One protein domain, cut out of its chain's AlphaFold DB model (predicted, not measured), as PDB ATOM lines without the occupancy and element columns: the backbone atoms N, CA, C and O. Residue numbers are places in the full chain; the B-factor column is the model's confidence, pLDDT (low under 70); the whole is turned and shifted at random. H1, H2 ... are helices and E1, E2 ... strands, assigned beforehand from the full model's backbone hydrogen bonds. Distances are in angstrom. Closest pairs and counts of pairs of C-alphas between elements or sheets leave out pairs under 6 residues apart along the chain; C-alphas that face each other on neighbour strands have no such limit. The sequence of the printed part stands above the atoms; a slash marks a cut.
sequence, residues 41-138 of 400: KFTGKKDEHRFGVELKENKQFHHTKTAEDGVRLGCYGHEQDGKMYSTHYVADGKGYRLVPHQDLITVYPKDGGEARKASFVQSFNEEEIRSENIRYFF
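What this domain is: This is residues 41 to 138 of the 400 residues of the protein "CLUMA_CG015328, isoform A" of Clunio marinus (UniProt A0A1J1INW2). A long, twisted sheet of four antiparallel strands, E2 to E5, makes most of the length; at one end a small two-strand sheet, E6 and E7, sits with the short helix H1 and a long loop, and E1 lies beside E2 towards the other end. The printed part has 98 residues, with elements in the order E1 E2 E3 E4 E5 E6 H1 E7; the class is mostly strand, with 45 residues in named elements, under half. It is elongated, 46 by 25 by 22 A, and only just compact, close to loose, with a radius of gyration of the C-alphas of 14.8 A.

Where its parts are: E1, residues 53 to 55, begins at C-alpha 53 (38.071, 2.382, -35.134). E2 is residues 60 to 66, 20.4 A; E3 72 to 80, 26.3 A; E4 83 to 92, 29.5 A; E5 95 to 99, 12.3 A. E6 is residues 105 to 107, H1 126 to 130, and E7 134 to 136, ending at C-alpha 136 (29.099, -16.851, -24.181).

How they stand to each other: E2 E3 E4 E5 form a meander, each strand the antiparallel neighbour of the one before, in three hairpins. Within hydrogen-bond range across the neighbour strands are N 63 and O 75 of E2 and E3 at 2.7 A, N 87 and O 76 of E4 and E3 at 2.8 A, and N 97 and O 90 of E5 and E4 at 2.8 A. E1 pairs with no named strand; its closest C-alphas to E2 are those of Glu 54 and Phe 61, 4.6 A. Antiparallel E6 and E7 have N 107 and O 134 at 2.8 A. H1 is not on the four-strand sheet; every O i to N i+4 pair in it is within range.

The domain as a whole: The C-alphas farthest apart, Asp 81 and Glu 114, are 47.3 A apart. The printed part has no cut. The link E6 to H1, 18 residues, is long. Mean pLDDT of the printed part is 72.3; residues 41 to 56 and 111 to 133 are under 70.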
ATOM      1  N   LYS A  41      39.755   7.757 -33.533       51.91
ATOM      2  CA  LYS A  41      39.645   7.896 -32.080       51.91
ATOM      3  C   LYS A  41      39.620   6.512 -31.454       51.91
ATOM      4  O   LYS A  41      38.733   5.712 -31.721       51.91
ATOM      5  N   PHE A  42      40.600   6.244 -30.604       47.19
ATOM      6  CA  PHE A  42      40.588   5.048 -29.784       47.19
ATOM      7  C   PHE A  42      39.627   5.261 -28.612       47.19
ATOM      8  O   PHE A  42      39.872   6.111 -27.753       47.19
ATOM      9  N   THR A  43      38.531   4.514 -28.571       47.47
ATOM     10  CA  THR A  43      37.532   4.582 -27.500       47.47
ATOM     11  C   THR A  43      37.619   3.314 -26.634       47.47
ATOM     12  O   THR A  43      37.697   2.202 -27.149       47.47
ATOM     13  N   GLY A  44      37.722   3.470 -25.301       43.69
ATOM     14  CA  GLY A  44      37.706   2.353 -24.332       43.69
ATOM     15  C   GLY A  44      38.605   2.513 -23.088       43.69
ATOM     16  O   GLY A  44      39.723   3.043 -23.158       43.69
ATOM     17  N   LYS A  45      38.146   2.015 -21.927       44.19
ATOM     18  CA  LYS A  45      38.965   1.853 -20.699       44.19
ATOM     19  C   LYS A  45      39.994   0.731 -20.898       44.19
ATOM     20  O   LYS A  45      39.843  -0.080 -21.800       44.19
ATOM     21  N   LYS A  46      41.089   0.720 -20.127       42.84
ATOM     22  CA  LYS A  46      42.263  -0.155 -20.350       42.84
ATOM     23  C   LYS A  46      41.934  -1.660 -20.332       42.84
ATOM     24  O   LYS A  46      42.610  -2.408 -21.029       42.84
ATOM     25  N   ASP A  47      40.853  -2.042 -19.653       42.50
ATOM     26  CA  ASP A  47      40.554  -3.438 -19.301       42.50
ATOM     27  C   ASP A  47      39.248  -3.972 -19.928       42.50
ATOM     28  O   ASP A  47      38.944  -5.161 -19.854       42.50
ATOM     29  N   GLU A  48      38.492  -3.118 -20.623       45.00
ATOM     30  CA  GLU A  48      37.204  -3.457 -21.229       45.00
ATOM     31  C   GLU A  48      37.232  -3.100 -22.718       45.00
ATOM     32  O   GLU A  48      37.229  -1.929 -23.090       45.00
ATOM     33  N   HIS A  49      37.253  -4.129 -23.568       44.41
ATOM     34  CA  HIS A  49      36.786  -4.054 -24.962       44.41
ATOM     35  C   HIS A  49      37.420  -2.947 -25.806       44.41
ATOM     36  O   HIS A  49      36.765  -2.292 -26.613       44.41
ATOM     37  N   ARG A  50      38.724  -2.737 -25.625       48.72
ATOM     38  CA  ARG A  50      39.494  -1.890 -26.526       48.72
ATOM     39  C   ARG A  50      39.509  -2.481 -27.934       48.72
ATOM     40  O   ARG A  50      39.288  -3.671 -28.117       48.72
ATOM     41  N   PHE A  51      39.856  -1.621 -28.885       49.06
ATOM     42  CA  PHE A  51      40.093  -1.890 -30.304       49.06
ATOM     43  C   PHE A  51      38.849  -1.825 -31.165       49.06
ATOM     44  O   PHE A  51      38.498  -2.797 -31.830       49.06
ATOM     45  N   GLY A  52      38.262  -0.628 -31.228       47.72
ATOM     46  CA  GLY A  52      37.605  -0.234 -32.455       47.72
ATOM     47  C   GLY A  52      37.980   1.122 -32.999       47.72
ATOM     48  O   GLY A  52      38.461   2.005 -32.294       47.72
ATOM     49  N   VAL A  53      37.840   1.200 -34.316       53.72
ATOM     50  CA  VAL A  53      38.071   2.382 -35.134       53.72
ATOM     51  C   VAL A  53      36.754   3.126 -35.206       53.72
ATOM     52  O   VAL A  53      35.861   2.657 -35.894       53.72
ATOM     53  N   GLU A  54      36.617   4.247 -34.506       58.81
ATOM     54  CA  GLU A  54      35.517   5.182 -34.747       58.81
ATOM     55  C   GLU A  54      35.958   6.177 -35.825       58.81
ATOM     56  O   GLU A  54      36.921   6.928 -35.633       58.81
ATOM     57  N   LEU A  55      35.288   6.161 -36.978       61.06
ATOM     58  CA  LEU A  55      35.518   7.122 -38.053       61.06
ATOM     59  C   LEU A  55      34.681   8.372 -37.772       61.06
ATOM     60  O   LEU A  55      33.474   8.362 -38.011       61.06
ATOM     61  N   LYS A  56      35.319   9.442 -37.271       60.44
ATOM     62  CA  LYS A  56      34.642  10.679 -36.825       60.44
ATOM     63  C   LYS A  56      33.644  11.262 -37.831       60.44
ATOM     64  O   LYS A  56      32.638  11.823 -37.415       60.44
ATOM     65  N   GLU A  57      33.911  11.142 -39.129       70.12
ATOM     66  CA  GLU A  57      33.059  11.730 -40.173       70.12
ATOM     67  C   GLU A  57      31.941  10.788 -40.637       70.12
ATOM     68  O   GLU A  57      30.829  11.232 -40.898       70.12
ATOM     69  N   ASN A  58      32.208   9.480 -40.683       70.81
ATOM     70  CA  ASN A  58      31.266   8.494 -41.224       70.81
ATOM     71  C   ASN A  58      30.450   7.784 -40.145       70.81
ATOM     72  O   ASN A  58      29.618   6.941 -40.478       70.81
ATOM     73  N   LYS A  59      30.720   8.079 -38.866       83.31
ATOM     74  CA  LYS A  59      30.080   7.446 -37.710       83.31
ATOM     75  C   LYS A  59      30.147   5.913 -37.730       83.31
ATOM     76  O   LYS A  59      29.339   5.247 -37.095       83.31
ATOM     77  N   GLN A  60      31.089   5.343 -38.477       84.44
ATOM     78  CA  GLN A  60      31.302   3.903 -38.568       84.44
ATOM     79  C   GLN A  60      32.229   3.458 -37.444       84.44
ATOM     80  O   GLN A  60      33.183   4.167 -37.114       84.44
ATOM     81  N   PHE A  61      31.964   2.279 -36.890       84.38
ATOM     82  CA  PHE A  61      32.793   1.672 -35.859       84.38
ATOM     83  C   PHE A  61      33.063   0.193 -36.126       84.38
ATOM     84  O   PHE A  61      32.269  -0.504 -36.757       84.38
ATOM     85  N   HIS A  62      34.186  -0.308 -35.614       86.19
ATOM     86  CA  HIS A  62      34.519  -1.734 -35.654       86.19
ATOM     87  C   HIS A  62      35.336  -2.137 -34.435       86.19
ATOM     88  O   HIS A  62      36.532  -1.901 -34.436       86.19
ATOM     89  N   HIS A  63      34.724  -2.768 -33.432       84.00
ATOM     90  CA  HIS A  63      35.382  -3.318 -32.247       84.00
ATOM     91  C   HIS A  63      35.795  -4.786 -32.445       84.00
ATOM     92  O   HIS A  63      35.013  -5.589 -32.951       84.00
ATOM     93  N   THR A  64      37.001  -5.172 -32.022       83.69
ATOM     94  CA  THR A  64      37.480  -6.565 -32.043       83.69
ATOM     95  C   THR A  64      38.300  -6.898 -30.801       83.69
ATOM     96  O   THR A  64      39.216  -6.168 -30.447       83.69
ATOM     97  N   LYS A  65      38.066  -8.065 -30.203       81.62
ATOM     98  CA  LYS A  65      38.902  -8.664 -29.162       81.62
ATOM     99  C   LYS A  65      39.320 -10.067 -29.587       81.62
ATOM    100  O   LYS A  65      38.473 -10.895 -29.909       81.62
ATOM    101  N   THR A  66      40.621 -10.329 -29.575       82.31
ATOM    102  CA  THR A  66      41.190 -11.662 -29.806       82.31
ATOM    103  C   THR A  66      41.629 -12.230 -28.462       82.31
ATOM    104  O   THR A  66      42.378 -11.565 -27.749       82.31
ATOM    105  N   ALA A  67      41.142 -13.412 -28.103       78.06
ATOM    106  CA  ALA A  67      41.616 -14.160 -26.947       78.06
ATOM    107  C   ALA A  67      42.857 -14.998 -27.292       78.06
ATOM    108  O   ALA A  67      43.185 -15.210 -28.461       78.06
ATOM    109  N   GLU A  68      43.556 -15.448 -26.250       75.94
ATOM    110  CA  GLU A  68      44.782 -16.254 -26.352       75.94
ATOM    111  C   GLU A  68      44.535 -17.604 -27.039       75.94
ATOM    112  O   GLU A  68      45.399 -18.112 -27.742       75.94
ATOM    113  N   ASP A  69      43.314 -18.130 -26.926       74.25
ATOM    114  CA  ASP A  69      42.834 -19.360 -27.568       74.25
ATOM    115  C   ASP A  69      42.533 -19.208 -29.079       74.25
ATOM    116  O   ASP A  69      42.008 -20.117 -29.734       74.25
ATOM    117  N   GLY A  70      42.837 -18.036 -29.644       79.88
ATOM    118  CA  GLY A  70      42.639 -17.714 -31.053       79.88
ATOM    119  C   GLY A  70      41.199 -17.359 -31.425       79.88
ATOM    120  O   GLY A  70      40.933 -17.100 -32.606       79.88
ATOM    121  N   VAL A  71      40.274 -17.311 -30.462       85.88
ATOM    122  CA  VAL A  71      38.903 -16.850 -30.692       85.88
ATOM    123  C   VAL A  71      38.889 -15.336 -30.829       85.88
ATOM    124  O   VAL A  71      39.430 -14.598 -30.007       85.88
ATOM    125  N   ARG A  72      38.208 -14.845 -31.861       88.50
ATOM    126  CA  ARG A  72      37.997 -13.418 -32.105       88.50
ATOM    127  C   ARG A  72      36.526 -13.073 -31.966       88.50
ATOM    128  O   ARG A  72      35.699 -13.567 -32.724       88.50
ATOM    129  N   LEU A  73      36.217 -12.182 -31.038       87.56
ATOM    130  CA  LEU A  73      34.902 -11.575 -30.873       87.56
ATOM    131  C   LEU A  73      34.945 -10.162 -31.433       87.56
ATOM    132  O   LEU A  73      35.942  -9.463 -31.263       87.56
ATOM    133  N   GLY A  74      33.882  -9.703 -32.071       88.44
ATOM    134  CA  GLY A  74      33.824  -8.309 -32.476       88.44
ATOM    135  C   GLY A  74      32.429  -7.832 -32.808       88.44
ATOM    136  O   GLY A  74      31.478  -8.608 -32.877       88.44
ATOM    137  N   CYS A  75      32.326  -6.527 -33.004       89.62
ATOM    138  CA  CYS A  75      31.133  -5.877 -33.504       89.62
ATOM    139  C   CYS A  75      31.537  -4.779 -34.487       89.62
ATOM    140  O   CYS A  75      32.532  -4.096 -34.275       89.62
ATOM    141  N   TYR A  76      30.800  -4.596 -35.570       90.56
ATOM    142  CA  TYR A  76      30.999  -3.472 -36.485       90.56
ATOM    143  C   TYR A  76      29.663  -2.839 -36.823       90.56
ATOM    144  O   TYR A  76      28.620  -3.475 -36.684       90.56
ATOM    145  N   GLY A  77      29.680  -1.581 -37.234       90.00
ATOM    146  CA  GLY A  77      28.449  -0.834 -37.335       90.00
ATOM    147  C   GLY A  77      28.626   0.613 -37.729       90.00
ATOM    148  O   GLY A  77      29.706   1.044 -38.131       90.00
ATOM    149  N   HIS A  78      27.534   1.356 -37.615       87.12
ATOM    150  CA  HIS A  78      27.527   2.797 -37.794       87.12
ATOM    151  C   HIS A  78      26.435   3.457 -36.953       87.12
ATOM    152  O   HIS A  78      25.467   2.806 -36.563       87.12
ATOM    153  N   GLU A  79      26.578   4.748 -36.682       84.31
ATOM    154  CA  GLU A  79      25.515   5.570 -36.114       84.31
ATOM    155  C   GLU A  79      24.828   6.375 -37.223       84.31
ATOM    156  O   GLU A  79      25.473   7.100 -37.980       84.31
ATOM    157  N   GLN A  80      23.504   6.283 -37.296       84.50
ATOM    158  CA  GLN A  80      22.668   7.068 -38.198       84.50
ATOM    159  C   GLN A  80      21.534   7.699 -37.386       84.50
ATOM    160  O   GLN A  80      20.833   7.009 -36.650       84.50
ATOM    161  N   ASP A  81      21.379   9.023 -37.485       87.50
ATOM    162  CA  ASP A  81      20.349   9.799 -36.772       87.50
ATOM    163  C   ASP A  81      20.342   9.592 -35.244       87.50
ATOM    164  O   ASP A  81      19.293   9.510 -34.605       87.50
ATOM    165  N   GLY A  82      21.532   9.457 -34.647       82.00
ATOM    166  CA  GLY A  82      21.695   9.196 -33.213       82.00
ATOM    167  C   GLY A  82      21.348   7.763 -32.793       82.00
ATOM    168  O   GLY A  82      21.381   7.451 -31.604       82.00
ATOM    169  N   LYS A  83      21.019   6.879 -33.743       82.06
ATOM    170  CA  LYS A  83      20.796   5.449 -33.507       82.06
ATOM    171  C   LYS A  83      22.022   4.654 -33.939       82.06
ATOM    172  O   LYS A  83      22.498   4.802 -35.059       82.06
ATOM    173  N   MET A  84      22.507   3.787 -33.055       79.31
ATOM    174  CA  MET A  84      23.601   2.860 -33.350       79.31
ATOM    175  C   MET A  84      23.063   1.606 -34.049       79.31
ATOM    176  O   MET A  84      22.096   1.003 -33.596       79.31
ATOM    177  N   TYR A  85      23.718   1.174 -35.116       84.88
ATOM    178  CA  TYR A  85      23.445  -0.083 -35.806       84.88
ATOM    179  C   TYR A  85      24.693  -0.943 -35.710       84.88
ATOM    180  O   TYR A  85      25.714  -0.580 -36.288       84.88
ATOM    181  N   SER A  86      24.640  -2.055 -34.971       87.56
ATOM    182  CA  SER A  86      25.795  -2.926 -34.751       87.56
ATOM    183  C   SER A  86      25.500  -4.362 -35.178       87.56
ATOM    184  O   SER A  86      24.407  -4.895 -35.001       87.56
ATOM    185  N   THR A  87      26.494  -4.987 -35.793       89.69
ATOM    186  CA  THR A  87      26.506  -6.394 -36.180       89.69
ATOM    187  C   THR A  87      27.610  -7.082 -35.400       89.69
ATOM    188  O   THR A  87      28.766  -6.664 -35.466       89.69
ATOM    189  N   HIS A  88      27.261  -8.133 -34.664       90.44
ATOM    190  CA  HIS A  88      28.202  -8.899 -33.855       90.44
ATOM    191  C   HIS A  88      28.692 -10.114 -34.628       90.44
ATOM    192  O   HIS A  88      27.945 -10.721 -35.400       90.44
ATOM    193  N   TYR A  89      29.947 -10.484 -34.406       92.06
ATOM    194  CA  TYR A  89      30.530 -11.656 -35.029       92.06
ATOM    195  C   TYR A  89      31.484 -12.396 -34.099       92.06
ATOM    196  O   TYR A  89      32.100 -11.834 -33.189       92.06
ATOM    197  N   VAL A  90      31.638 -13.676 -34.409       92.06
ATOM    198  CA  VAL A  90      32.641 -14.577 -33.859       92.06
ATOM    199  C   VAL A  90      33.498 -15.093 -35.008       92.06
ATOM    200  O   VAL A  90      32.975 -15.448 -36.061       92.06
ATOM    201  N   ALA A  91      34.807 -15.155 -34.813       92.06
ATOM    202  CA  ALA A  91      35.730 -15.849 -35.695       92.06
ATOM    203  C   ALA A  91      36.586 -16.810 -34.871       92.06
ATOM    204  O   ALA A  91      37.430 -16.389 -34.086       92.06
ATOM    205  N   ASP A  92      36.343 -18.103 -35.048       90.81
ATOM    206  CA  ASP A  92      36.945 -19.170 -34.249       90.81
ATOM    207  C   ASP A  92      37.287 -20.397 -35.122       90.81
ATOM    208  O   ASP A  92      37.466 -20.274 -36.337       90.81
ATOM    209  N   GLY A  93      37.418 -21.583 -34.528       86.31
ATOM    210  CA  GLY A  93      37.694 -22.851 -35.208       86.31
ATOM    211  C   GLY A  93      36.627 -23.294 -36.216       86.31
ATOM    212  O   GLY A  93      36.926 -24.094 -37.099       86.31
ATOM    213  N   LYS A  94      35.404 -22.747 -36.164       88.50
ATOM    214  CA  LYS A  94      34.370 -22.938 -37.203       88.50
ATOM    215  C   LYS A  94      34.357 -21.820 -38.250       88.50
ATOM    216  O   LYS A  94      33.508 -21.828 -39.137       88.50
ATOM    217  N   GLY A  95      35.294 -20.878 -38.176       90.12
ATOM    218  CA  GLY A  95      35.381 -19.733 -39.074       90.12
ATOM    219  C   GLY A  95      34.596 -18.520 -38.579       90.12
ATOM    220  O   GLY A  95      34.230 -18.420 -37.409       90.12
ATOM    221  N   TYR A  96      34.387 -17.566 -39.484       94.12
ATOM    222  CA  TYR A  96      33.676 -16.318 -39.217       94.12
ATOM    223  C   TYR A  96      32.160 -16.520 -39.316       94.12
ATOM    224  O   TYR A  96      31.674 -17.047 -40.316       94.12
ATOM    225  N   ARG A  97      31.404 -16.063 -38.315       94.06
ATOM    226  CA  ARG A  97      29.936 -16.067 -38.319       94.06
ATOM    227  C   ARG A  97      29.360 -14.864 -37.592       94.06
ATOM    228  O   ARG A  97      29.911 -14.414 -36.588       94.06
ATOM    229  N   LEU A  98      28.224 -14.393 -38.093       92.69
ATOM    230  CA  LEU A  98      27.411 -13.403 -37.403       92.69
ATOM    231  C   LEU A  98      26.655 -14.068 -36.265       92.69
ATOM    232  O   LEU A  98      26.265 -15.234 -36.359       92.69
ATOM    233  N   VAL A  99      26.470 -13.321 -35.191       89.44
ATOM    234  CA  VAL A  99      25.853 -13.827 -33.974       89.44
ATOM    235  C   VAL A  99      24.876 -12.809 -33.401       89.44
ATOM    236  O   VAL A  99      25.089 -11.602 -33.554       89.44
ATOM    237  N   PRO A 100      23.793 -13.264 -32.754       86.44
ATOM    238  CA  PRO A 100      22.872 -12.363 -32.082       86.44
ATOM    239  C   PRO A 100      23.559 -11.730 -30.871       86.44
ATOM    240  O   PRO A 100      24.384 -12.359 -30.212       86.44
ATOM    241  N   HIS A 101      23.203 -10.486 -30.556       77.12
ATOM    242  CA  HIS A 101      23.761  -9.790 -29.395       77.12
ATOM    243  C   HIS A 101      23.277 -10.384 -28.062       77.12
ATOM    244  O   HIS A 101      24.054 -10.506 -27.123       77.12
ATOM    245  N   GLN A 102      21.989 -10.734 -27.980       78.12
ATOM    246  CA  GLN A 102      21.324 -11.121 -26.725       78.12
ATOM    247  C   GLN A 102      21.244 -12.632 -26.510       78.12
ATOM    248  O   GLN A 102      20.816 -13.073 -25.445       78.12
ATOM    249  N   ASP A 103      21.669 -13.415 -27.498       77.94
ATOM    250  CA  ASP A 103      21.579 -14.863 -27.418       77.94
ATOM    251  C   ASP A 103      22.882 -15.469 -26.919       77.94
ATOM    252  O   ASP A 103      23.980 -14.933 -27.094       77.94
ATOM    253  N   LEU A 104      22.736 -16.640 -26.313       81.06
ATOM    254  CA  LEU A 104      23.850 -17.467 -25.906       81.06
ATOM    255  C   LEU A 104      24.539 -18.027 -27.150       81.06
ATOM    256  O   LEU A 104      23.970 -18.839 -27.883       81.06
ATOM    257  N   ILE A 105      25.778 -17.614 -27.385       84.56
ATOM    258  CA  ILE A 105      26.555 -18.071 -28.531       84.56
ATOM    259  C   ILE A 105      27.481 -19.208 -28.121       84.56
ATOM    260  O   ILE A 105      28.033 -19.218 -27.029       84.56
ATOM    261  N   THR A 106      27.668 -20.174 -29.010       85.19
ATOM    262  CA  THR A 106      28.663 -21.237 -28.832       85.19
ATOM    263  C   THR A 106      29.947 -20.838 -29.546       85.19
ATOM    264  O   THR A 106      29.869 -20.397 -30.691       85.19
ATOM    265  N   VAL A 107      31.102 -20.996 -28.903       84.88
ATOM    266  CA  VAL A 107      32.446 -20.676 -29.403       84.88
ATOM    267  C   VAL A 107      33.281 -21.954 -29.490       84.88
ATOM    268  O   VAL A 107      33.236 -22.784 -28.583       84.88
ATOM    269  N   TYR A 108      34.063 -22.085 -30.562       84.00
ATOM    270  CA  TYR A 108      34.914 -23.236 -30.870       84.00
ATOM    271  C   TYR A 108      36.390 -22.807 -30.931       84.00
ATOM    272  O   TYR A 108      36.848 -22.397 -31.996       84.00
ATOM    273  N   PRO A 109      37.151 -22.853 -29.830       81.31
ATOM    274  CA  PRO A 109      38.584 -22.535 -29.834       81.31
ATOM    275  C   PRO A 109      39.384 -23.380 -30.840       81.31
ATOM    276  O   PRO A 109      38.979 -24.497 -31.171       81.31
ATOM    277  N   LYS A 110      40.501 -22.853 -31.364       72.81
ATOM    278  CA  LYS A 110      41.256 -23.523 -32.442       72.81
ATOM    279  C   LYS A 110      42.088 -24.723 -31.983       72.81
ATOM    280  O   LYS A 110      42.235 -25.641 -32.781       72.81
ATOM    281  N   ASP A 111      42.553 -24.755 -30.732       66.62
ATOM    282  CA  ASP A 111      43.459 -25.800 -30.241       66.62
ATOM    283  C   ASP A 111      43.056 -26.322 -28.847       66.62
ATOM    284  O   ASP A 111      42.871 -25.569 -27.892       66.62
ATOM    285  N   GLY A 112      42.904 -27.645 -28.736       52.72
ATOM    286  CA  GLY A 112      42.432 -28.365 -27.550       52.72
ATOM    287  C   GLY A 112      43.497 -28.654 -26.480       52.72
ATOM    288  O   GLY A 112      43.583 -29.799 -26.043       52.72
ATOM    289  N   GLY A 113      44.274 -27.652 -26.054       47.47
ATOM    290  CA  GLY A 113      45.241 -27.731 -24.936       47.47
ATOM    291  C   GLY A 113      44.666 -27.313 -23.569       47.47
ATOM    292  O   GLY A 113      43.588 -26.720 -23.510       47.47
ATOM    293  N   GLU A 114      45.344 -27.672 -22.467       49.81
ATOM    294  CA  GLU A 114      44.829 -27.565 -21.089       49.81
ATOM    295  C   GLU A 114      44.479 -26.135 -20.640       49.81
ATOM    296  O   GLU A 114      45.201 -25.173 -20.883       49.81
ATOM    297  N   ALA A 115      43.338 -26.057 -19.941       47.69
ATOM    298  CA  ALA A 115      42.577 -24.867 -19.562       47.69
ATOM    299  C   ALA A 115      42.056 -24.055 -20.759       47.69
ATOM    300  O   ALA A 115      42.390 -22.889 -20.942       47.69
ATOM    301  N   ARG A 116      41.136 -24.688 -21.505       56.53
ATOM    302  CA  ARG A 116      40.231 -24.126 -22.527       56.53
ATOM    303  C   ARG A 116      39.328 -23.029 -21.952       56.53
ATOM    304  O   ARG A 116      38.109 -23.164 -21.877       56.53
ATOM    305  N   LYS A 117      39.930 -21.954 -21.470       54.34
ATOM    306  CA  LYS A 117      39.237 -20.779 -20.983       54.34
ATOM    307  C   LYS A 117      39.442 -19.712 -22.030       54.34
ATOM    308  O   LYS A 117      40.503 -19.104 -22.102       54.34
ATOM    309  N   ALA A 118      38.407 -19.467 -22.821       56.56
ATOM    310  CA  ALA A 118      38.275 -18.188 -23.483       56.56
ATOM    311  C   ALA A 118      38.537 -17.091 -22.445       56.56
ATOM    312  O   ALA A 118      37.758 -16.927 -21.505       56.56
ATOM    313  N   SER A 119      39.638 -16.354 -22.590       57.31
ATOM    314  CA  SER A 119      40.083 -15.370 -21.591       57.31
ATOM    315  C   SER A 119      39.089 -14.217 -21.391       57.31
ATOM    316  O   SER A 119      39.242 -13.387 -20.497       57.31
ATOM    317  N   PHE A 120      38.041 -14.154 -22.216       63.53
ATOM    318  CA  PHE A 120      36.919 -13.231 -22.080       63.53
ATOM    319  C   PHE A 120      35.785 -13.722 -21.167       63.53
ATOM    320  O   PHE A 120      34.921 -12.915 -20.830       63.53
ATOM    321  N   VAL A 121      35.762 -14.989 -20.752       62.53
ATOM    322  CA  VAL A 121      34.751 -15.516 -19.827       62.53
ATOM    323  C   VAL A 121      35.330 -15.505 -18.413       62.53
ATOM    324  O   VAL A 121      36.247 -16.257 -18.091       62.53
ATOM    325  N   GLN A 122      34.808 -14.616 -17.564       55.91
ATOM    326  CA  GLN A 122      35.304 -14.422 -16.194       55.91
ATOM    327  C   GLN A 122      34.949 -15.584 -15.253       55.91
ATOM    328  O   GLN A 122      35.670 -15.837 -14.290       55.91
ATOM    329  N   SER A 123      33.871 -16.315 -15.537       58.50
ATOM    330  CA  SER A 123      33.442 -17.475 -14.758       58.50
ATOM    331  C   SER A 123      32.832 -18.523 -15.677       58.50
ATOM    332  O   SER A 123      31.885 -18.220 -16.396       58.50
ATOM    333  N   PHE A 124      33.361 -19.740 -15.629       60.25
ATOM    334  CA  PHE A 124      32.778 -20.899 -16.296       60.25
ATOM    335  C   PHE A 124      32.083 -21.761 -15.250       60.25
ATOM    336  O   PHE A 124      32.638 -21.958 -14.163       60.25
ATOM    337  N   ASN A 125      30.917 -22.314 -15.574       65.19
ATOM    338  CA  ASN A 125      30.377 -23.418 -14.783       65.19
ATOM    339  C   ASN A 125      31.196 -24.702 -15.042       65.19
ATOM    340  O   ASN A 125      31.766 -24.857 -16.120       65.19
ATOM    341  N   GLU A 126      31.249 -25.651 -14.100       62.72
ATOM    342  CA  GLU A 126      31.998 -26.911 -14.273       62.72
ATOM    343  C   GLU A 126      31.590 -27.672 -15.544       62.72
ATOM    344  O   GLU A 126      32.425 -28.289 -16.203       62.72
ATOM    345  N   GLU A 127      30.314 -27.607 -15.916       66.56
ATOM    346  CA  GLU A 127      29.783 -28.217 -17.137       66.56
ATOM    347  C   GLU A 127      30.290 -27.526 -18.410       66.56
ATOM    348  O   GLU A 127      30.570 -28.196 -19.402       66.56
ATOM    349  N   GLU A 128      30.483 -26.207 -18.375       63.41
ATOM    350  CA  GLU A 128      31.047 -25.441 -19.492       63.41
ATOM    351  C   GLU A 128      32.548 -25.687 -19.624       63.41
ATOM    352  O   GLU A 128      33.044 -25.838 -20.737       63.41
ATOM    353  N   ILE A 129      33.255 -25.820 -18.495       59.78
ATOM    354  CA  ILE A 129      34.666 -26.233 -18.464       59.78
ATOM    355  C   ILE A 129      34.830 -27.630 -19.080       59.78
ATOM    356  O   ILE A 129      35.811 -27.885 -19.778       59.78
ATOM    357  N   ARG A 130      33.882 -28.541 -18.822       60.28
ATOM    358  CA  ARG A 130      33.884 -29.904 -19.382       60.28
ATOM    359  C   ARG A 130      33.439 -29.956 -20.842       60.28
ATOM    360  O   ARG A 130      33.753 -30.926 -21.530       60.28
ATOM    361  N   SER A 131      32.703 -28.957 -21.318       61.97
ATOM    362  CA  SER A 131      32.232 -28.919 -22.697       61.97
ATOM    363  C   SER A 131      33.362 -28.561 -23.669       61.97
ATOM    364  O   SER A 131      34.242 -27.757 -23.376       61.97
ATOM    365  N   GLU A 132      33.339 -29.148 -24.866       63.44
ATOM    366  CA  GLU A 132      34.279 -28.776 -25.936       63.44
ATOM    367  C   GLU A 132      34.033 -27.359 -26.469       63.44
ATOM    368  O   GLU A 132      34.922 -26.769 -27.081       63.44
ATOM    369  N   ASN A 133      32.839 -26.814 -26.223       67.56
ATOM    370  CA  ASN A 133      32.398 -25.554 -26.792       67.56
ATOM    371  C   ASN A 133      31.935 -24.598 -25.699       67.56
ATOM    372  O   ASN A 133      31.043 -24.918 -24.921       67.56
ATOM    373  N   ILE A 134      32.470 -23.386 -25.706       70.69
ATOM    374  CA  ILE A 134      32.186 -22.396 -24.670       70.69
ATOM    375  C   ILE A 134      30.909 -21.645 -25.029       70.69
ATOM    376  O   ILE A 134      30.754 -21.178 -26.158       70.69
ATOM    377  N   ARG A 135      30.001 -21.501 -24.064       75.81
ATOM    378  CA  ARG A 135      28.812 -20.665 -24.204       75.81
ATOM    379  C   ARG A 135      29.113 -19.257 -23.692       75.81
ATOM    380  O   ARG A 135      29.726 -19.092 -22.645       75.81
ATOM    381  N   TYR A 136      28.742 -18.239 -24.461       72.25
ATOM    382  CA  TYR A 136      29.099 -16.851 -24.181       72.25
ATOM    383  C   TYR A 136      27.962 -15.888 -24.521       72.25
ATOM    384  O   TYR A 136      27.285 -16.057 -25.533       72.25
ATOM    385  N   PHE A 137      27.781 -14.858 -23.696       75.50
ATOM    386  CA  PHE A 137      26.923 -13.715 -23.997       75.50
ATOM    387  C   PHE A 137      27.785 -12.534 -24.425       75.50
ATOM    388  O   PHE A 137      28.775 -12.226 -23.758       75.50
ATOM    389  N   PHE A 138      27.405 -11.852 -25.509       71.75
ATOM    390  CA  PHE A 138      28.126 -10.647 -25.906       71.75
ATOM    391  C   PHE A 138      28.018  -9.570 -24.821       71.75
ATOM    392  O   PHE A 138      26.944  -9.359 -24.259       71.75
TER     393      PHE A 138